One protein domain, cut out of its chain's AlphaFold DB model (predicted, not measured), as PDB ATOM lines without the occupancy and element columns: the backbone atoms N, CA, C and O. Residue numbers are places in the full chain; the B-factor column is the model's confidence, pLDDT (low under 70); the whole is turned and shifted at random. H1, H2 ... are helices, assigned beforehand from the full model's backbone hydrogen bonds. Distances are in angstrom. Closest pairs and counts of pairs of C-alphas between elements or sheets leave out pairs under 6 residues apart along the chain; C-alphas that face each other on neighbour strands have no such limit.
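Overview. This is residues 339 to 385 of the 953 residues of an uncharacterized protein of Ampelomyces quisqualis (UniProt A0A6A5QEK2). A helical hairpin of unequal arms: a short helix, H1, runs along part of a much longer one, H2, with a loop joining them at one end. Residues 352 to 360, of which 359 and 360 belong to H2, stand free at that end. The printed part has 47 residues with two named helices, H1 then H2, and no named strand; its class is all helix. It is loose, with a radius of gyration of the C-alphas of 12.8 A, and its outline is a rod spanning 43 by 17 by 6 A.

Along the chain. H1 is residues 339 to 349, 15.3 A from first to last C-alpha, and begins with C-alpha 339 at (-16.367, -4.688, -6.927). After a short link of 9 residues comes H2, residues 359 to 383, with C-alpha 359 at (-24.400, -30.412, -16.498). H2 is 35.3 A from first to last C-alpha and ends with C-alpha 383 at (-14.364, -4.350, 5.172).

Arrangement. H1 and H2 form a helical hairpin and touch, with 8 pairs of C-alphas within 8 A. Their closest C-alphas, those of Leu 348 and Arg 365, are 6.1 A apart. H2 touches H1 with residues 365 to 376 alone. The two helices run opposite ways at a shallow tilt of 9 degrees, and their centres are 9.9 A apart. In both H1 and H2 every pair of O i and N i+4 is within hydrogen-bond range.

Size, cuts and confidence. The two C-alphas farthest apart are those of Leu 354 and Glu 385, at 43.0 A. Without residues 352 to 360 the body has 38 residues and spans 36 by 16 by 6 A. The printed part has no cut and no long link between its helices. The mean pLDDT of the printed part is 88.0, and residues 354 to 356 are under 70.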
ATOM      1  N   GLU A 339     -16.850  -4.705  -5.539       97.62
ATOM      2  CA  GLU A 339     -16.367  -4.688  -6.927       97.62
ATOM      3  C   GLU A 339     -15.643  -5.998  -7.294       97.62
ATOM      4  O   GLU A 339     -16.002  -6.643  -8.285       97.62
ATOM      5  N   LYS A 340     -14.729  -6.476  -6.437       97.25
ATOM      6  CA  LYS A 340     -14.108  -7.811  -6.522       97.25
ATOM      7  C   LYS A 340     -15.166  -8.909  -6.661       97.25
ATOM      8  O   LYS A 340     -15.144  -9.677  -7.624       97.25
ATOM      9  N   TRP A 341     -16.109  -8.989  -5.719       96.44
ATOM     10  CA  TRP A 341     -17.096 -10.073  -5.700       96.44
ATOM     11  C   TRP A 341     -18.134  -9.966  -6.825       96.44
ATOM     12  O   TRP A 341     -18.641 -10.998  -7.273       96.44
ATOM     13  N   TYR A 342     -18.414  -8.766  -7.342       95.50
ATOM     14  CA  TYR A 342     -19.184  -8.571  -8.574       95.50
ATOM     15  C   TYR A 342     -18.442  -9.147  -9.788       95.50
ATOM     16  O   TYR A 342     -19.031  -9.919 -10.550       95.50
ATOM     17  N   LEU A 343     -17.147  -8.848  -9.945       96.25
ATOM     18  CA  LEU A 343     -16.324  -9.374 -11.040       96.25
ATOM     19  C   LEU A 343     -16.162 -10.900 -10.964       96.25
ATOM     20  O   LEU A 343     -16.325 -11.574 -11.981       96.25
ATOM     21  N   GLU A 344     -15.922 -11.465  -9.776       94.75
ATOM     22  CA  GLU A 344     -15.891 -12.921  -9.574       94.75
ATOM     23  C   GLU A 344     -17.233 -13.574  -9.940       94.75
ATOM     24  O   GLU A 344     -17.266 -14.519 -10.732       94.75
ATOM     25  N   SER A 345     -18.354 -13.042  -9.441       92.62
ATOM     26  CA  SER A 345     -19.696 -13.575  -9.737       92.62
ATOM     27  C   SER A 345     -20.019 -13.502 -11.233       92.62
ATOM     28  O   SER A 345     -20.489 -14.474 -11.825       92.62
ATOM     29  N   ARG A 346     -19.690 -12.378 -11.882       93.50
ATOM     30  CA  ARG A 346     -19.839 -12.172 -13.330       93.50
ATOM     31  C   ARG A 346     -18.973 -13.129 -14.151       93.50
ATOM     32  O   ARG A 346     -19.396 -13.551 -15.224       93.50
ATOM     33  N   ASN A 347     -17.790 -13.499 -13.666       92.50
ATOM     34  CA  ASN A 347     -16.947 -14.501 -14.316       92.50
ATOM     35  C   ASN A 347     -17.491 -15.929 -14.121       92.50
ATOM     36  O   ASN A 347     -17.433 -16.712 -15.064       92.50
ATOM     37  N   LEU A 348     -18.106 -16.252 -12.976       89.88
ATOM     38  CA  LEU A 348     -18.800 -17.535 -12.765       89.88
ATOM     39  C   LEU A 348     -20.098 -17.681 -13.577       89.88
ATOM     40  O   LEU A 348     -20.520 -18.806 -13.836       89.88
ATOM     41  N   LEU A 349     -20.734 -16.580 -13.987       89.00
ATOM     42  CA  LEU A 349     -21.921 -16.592 -14.857       89.00
ATOM     43  C   LEU A 349     -21.581 -16.651 -16.359       89.00
ATOM     44  O   LEU A 349     -22.441 -16.967 -17.177       89.00
ATOM     45  N   ARG A 350     -20.327 -16.385 -16.745       88.88
ATOM     46  CA  ARG A 350     -19.866 -16.424 -18.142       88.88
ATOM     47  C   ARG A 350     -19.595 -17.854 -18.614       88.88
ATOM     48  O   ARG A 350     -18.459 -18.324 -18.605       88.88
ATOM     49  N   VAL A 351     -20.638 -18.529 -19.088       84.38
ATOM     50  CA  VAL A 351     -20.497 -19.749 -19.900       84.38
ATOM     51  C   VAL A 351     -19.834 -19.381 -21.234       84.38
ATOM     52  O   VAL A 351     -20.283 -18.454 -21.908       84.38
ATOM     53  N   LYS A 352     -18.761 -20.074 -21.635       84.12
ATOM     54  CA  LYS A 352     -18.181 -19.885 -22.975       84.12
ATOM     55  C   LYS A 352     -19.075 -20.550 -24.031       84.12
ATOM     56  O   LYS A 352     -19.527 -21.671 -23.797       84.12
ATOM     57  N   PRO A 353     -19.271 -19.932 -25.209       73.81
ATOM     58  CA  PRO A 353     -20.207 -20.430 -26.222       73.81
ATOM     59  C   PRO A 353     -19.796 -21.758 -26.881       73.81
ATOM     60  O   PRO A 353     -20.609 -22.364 -27.569       73.81
ATOM     61  N   LEU A 354     -18.560 -22.234 -26.678       67.06
ATOM     62  CA  LEU A 354     -18.120 -23.563 -27.107       67.06
ATOM     63  C   LEU A 354     -17.821 -24.438 -25.878       67.06
ATOM     64  O   LEU A 354     -16.819 -24.240 -25.198       67.06
ATOM     65  N   GLY A 355     -18.680 -25.429 -25.625       66.62
ATOM     66  CA  GLY A 355     -18.403 -26.581 -24.752       66.62
ATOM     67  C   GLY A 355     -18.681 -26.423 -23.252       66.62
ATOM     68  O   GLY A 355     -19.053 -27.404 -22.613       66.62
ATOM     69  N   ASP A 356     -18.596 -25.219 -22.678       60.22
ATOM     70  CA  ASP A 356     -18.725 -25.017 -21.219       60.22
ATOM     71  C   ASP A 356     -20.168 -25.210 -20.676       60.22
ATOM     72  O   ASP A 356     -20.409 -24.971 -19.492       60.22
ATOM     73  N   GLY A 357     -21.135 -25.649 -21.489       73.69
ATOM     74  CA  GLY A 357     -22.555 -25.807 -21.133       73.69
ATOM     75  C   GLY A 357     -22.966 -27.118 -20.442       73.69
ATOM     76  O   GLY A 357     -24.144 -27.278 -20.147       73.69
ATOM     77  N   SER A 358     -22.051 -28.062 -20.190       80.88
ATOM     78  CA  SER A 358     -22.413 -29.379 -19.632       80.88
ATOM     79  C   SER A 358     -23.013 -29.316 -18.215       80.88
ATOM     80  O   SER A 358     -22.731 -28.409 -17.429       80.88
ATOM     81  N   ALA A 359     -23.812 -30.321 -17.841       81.81
ATOM     82  CA  ALA A 359     -24.400 -30.412 -16.498       81.81
ATOM     83  C   ALA A 359     -23.331 -30.438 -15.383       81.81
ATOM     84  O   ALA A 359     -23.509 -29.840 -14.321       81.81
ATOM     85  N   LEU A 360     -22.171 -31.055 -15.647       79.94
ATOM     86  CA  LEU A 360     -21.040 -31.076 -14.716       79.94
ATOM     87  C   LEU A 360     -20.460 -29.673 -14.480       79.94
ATOM     88  O   LEU A 360     -20.202 -29.310 -13.333       79.94
ATOM     89  N   THR A 361     -20.300 -28.852 -15.524       85.94
ATOM     90  CA  THR A 361     -19.825 -27.468 -15.359       85.94
ATOM     91  C   THR A 361     -20.919 -26.539 -14.818       85.94
ATOM     92  O   THR A 361     -20.589 -25.616 -14.074       85.94
ATOM     93  N   ARG A 362     -22.215 -26.789 -15.095       86.06
ATOM     94  CA  ARG A 362     -23.358 -26.131 -14.412       86.06
ATOM     95  C   ARG A 362     -23.243 -26.326 -12.899       86.06
ATOM     96  O   ARG A 362     -23.205 -25.335 -12.169       86.06
ATOM     97  N   LYS A 363     -23.088 -27.576 -12.447       85.12
ATOM     98  CA  LYS A 363     -22.951 -27.922 -11.026       85.12
ATOM     99  C   LYS A 363     -21.690 -27.330 -10.394       85.12
ATOM    100  O   LYS A 363     -21.789 -26.637  -9.389       85.12
ATOM    101  N   GLN A 364     -20.523 -27.476 -11.026       86.75
ATOM    102  CA  GLN A 364     -19.280 -26.869 -10.525       86.75
ATOM    103  C   GLN A 364     -19.379 -25.339 -10.385       86.75
ATOM    104  O   GLN A 364     -18.917 -24.788  -9.386       86.75
ATOM    105  N   ARG A 365     -20.019 -24.641 -11.338       88.94
ATOM    106  CA  ARG A 365     -20.296 -23.197 -11.222       88.94
ATOM    107  C   ARG A 365     -21.225 -22.890 -10.050       88.94
ATOM    108  O   ARG A 365     -20.949 -21.949  -9.313       88.94
ATOM    109  N   HIS A 366     -22.301 -23.654  -9.870       88.00
ATOM    110  CA  HIS A 366     -23.233 -23.492  -8.753       88.00
ATOM    111  C   HIS A 366     -22.531 -23.665  -7.393       88.00
ATOM    112  O   HIS A 366     -22.578 -22.764  -6.556       88.00
ATOM    113  N   ASP A 367     -21.787 -24.755  -7.212       84.75
ATOM    114  CA  ASP A 367     -21.054 -25.052  -5.976       84.75
ATOM    115  C   ASP A 367     -19.978 -23.985  -5.688       84.75
ATOM    116  O   ASP A 367     -19.738 -23.610  -4.536       84.75
ATOM    117  N   GLN A 368     -19.352 -23.435  -6.736       89.31
ATOM    118  CA  GLN A 368     -18.416 -22.318  -6.612       89.31
ATOM    119  C   GLN A 368     -19.119 -20.995  -6.258       89.31
ATOM    120  O   GLN A 368     -18.559 -20.216  -5.488       89.31
ATOM    121  N   ARG A 369     -20.348 -20.738  -6.739       90.06
ATOM    122  CA  ARG A 369     -21.150 -19.569  -6.321       90.06
ATOM    123  C   ARG A 369     -21.488 -19.625  -4.828       90.06
ATOM    124  O   ARG A 369     -21.344 -18.604  -4.159       90.06
ATOM    125  N   HIS A 370     -21.850 -20.790  -4.282       85.69
ATOM    126  CA  HIS A 370     -22.087 -20.952  -2.835       85.69
ATOM    127  C   HIS A 370     -20.825 -20.687  -2.006       85.69
ATOM    128  O   HIS A 370     -20.850 -19.870  -1.083       85.69
ATOM    129  N   LYS A 371     -19.683 -21.268  -2.395       86.94
ATOM    130  CA  LYS A 371     -18.383 -21.010  -1.743       86.94
ATOM    131  C   LYS A 371     -17.970 -19.537  -1.827       86.94
ATOM    132  O   LYS A 371     -17.454 -18.984  -0.855       86.94
ATOM    133  N   ASN A 372     -18.242 -18.879  -2.953       91.06
ATOM    134  CA  ASN A 372     -18.011 -17.446  -3.115       91.06
ATOM    135  C   ASN A 372     -18.981 -16.594  -2.274       91.06
ATOM    136  O   ASN A 372     -18.561 -15.551  -1.782       91.06
ATOM    137  N   LYS A 373     -20.225 -17.030  -2.017       90.25
ATOM    138  CA  LYS A 373     -21.168 -16.326  -1.121       90.25
ATOM    139  C   LYS A 373     -20.648 -16.269   0.322       90.25
ATOM    140  O   LYS A 373     -20.616 -15.187   0.900       90.25
ATOM    141  N   GLY A 374     -20.173 -17.391   0.871       87.81
ATOM    142  CA  GLY A 374     -19.586 -17.430   2.221       87.81
ATOM    143  C   GLY A 374     -18.311 -16.582   2.344       87.81
ATOM    144  O   GLY A 374     -18.164 -15.799   3.282       87.81
ATOM    145  N   LYS A 375     -17.414 -16.656   1.349       92.19
ATOM    146  CA  LYS A 375     -16.208 -15.808   1.296       92.19
ATOM    147  C   LYS A 375     -16.532 -14.317   1.136       92.19
ATOM    148  O   LYS A 375     -15.877 -13.494   1.770       92.19
ATOM    149  N   LYS A 376     -17.557 -13.970   0.348       94.56
ATOM    150  CA  LYS A 376     -18.072 -12.600   0.238       94.56
ATOM    151  C   LYS A 376     -18.563 -12.088   1.587       94.56
ATOM    152  O   LYS A 376     -18.199 -10.976   1.945       94.56
ATOM    153  N   GLN A 377     -19.331 -12.877   2.342       92.88
ATOM    154  CA  GLN A 377     -19.808 -12.461   3.666       92.88
ATOM    155  C   GLN A 377     -18.638 -12.194   4.628       92.88
ATOM    156  O   GLN A 377     -18.642 -11.180   5.321       92.88
ATOM    157  N   ALA A 378     -17.600 -13.038   4.607       93.62
ATOM    158  CA  ALA A 378     -16.390 -12.827   5.402       93.62
ATOM    159  C   ALA A 378     -15.625 -11.545   5.013       93.62
ATOM    160  O   ALA A 378     -15.294 -10.751   5.888       93.62
ATOM    161  N   ASP A 379     -15.380 -11.301   3.719       95.44
ATOM    162  CA  ASP A 379     -14.727 -10.061   3.263       95.44
ATOM    163  C   ASP A 379     -15.590  -8.808   3.516       95.44
ATOM    164  O   ASP A 379     -15.042  -7.746   3.797       95.44
ATOM    165  N   VAL A 380     -16.923  -8.908   3.426       95.25
ATOM    166  CA  VAL A 380     -17.854  -7.801   3.714       95.25
ATOM    167  C   VAL A 380     -17.827  -7.446   5.197       95.25
ATOM    168  O   VAL A 380     -17.668  -6.272   5.523       95.25
ATOM    169  N   LEU A 381     -17.898  -8.429   6.099       93.56
ATOM    170  CA  LEU A 381     -17.744  -8.188   7.537       93.56
ATOM    171  C   LEU A 381     -16.336  -7.666   7.879       93.56
ATOM    172  O   LEU A 381     -16.196  -6.840   8.781       93.56
ATOM    173  N   ASP A 382     -15.302  -8.068   7.128       94.44
ATOM    174  CA  ASP A 382     -13.942  -7.556   7.321       94.44
ATOM    175  C   ASP A 382     -13.721  -6.129   6.759       94.44
ATOM    176  O   ASP A 382     -12.884  -5.386   7.269       94.44
ATOM    177  N   ALA A 383     -14.492  -5.690   5.763       95.31
ATOM    178  CA  ALA A 383     -14.364  -4.350   5.172       95.31
ATOM    179  C   ALA A 383     -15.420  -3.332   5.647       95.31
ATOM    180  O   ALA A 383     -15.242  -2.128   5.434       95.31
ATOM    181  N   SER A 384     -16.514  -3.792   6.267       92.94
ATOM    182  CA  SER A 384     -17.613  -2.930   6.717       92.94
ATOM    183  C   SER A 384     -17.158  -1.909   7.758       92.94
ATOM    184  O   SER A 384     -16.385  -2.215   8.666       92.94
ATOM    185  N   GLU A 385     -17.683  -0.693   7.631       90.19
ATOM    186  CA  GLU A 385     -17.535   0.380   8.621       90.19
ATOM    187  C   GLU A 385     -18.553   0.176   9.752       90.19
ATOM    188  O   GLU A 385     -18.223   0.246  10.932       90.19
TER     189      GLU A 385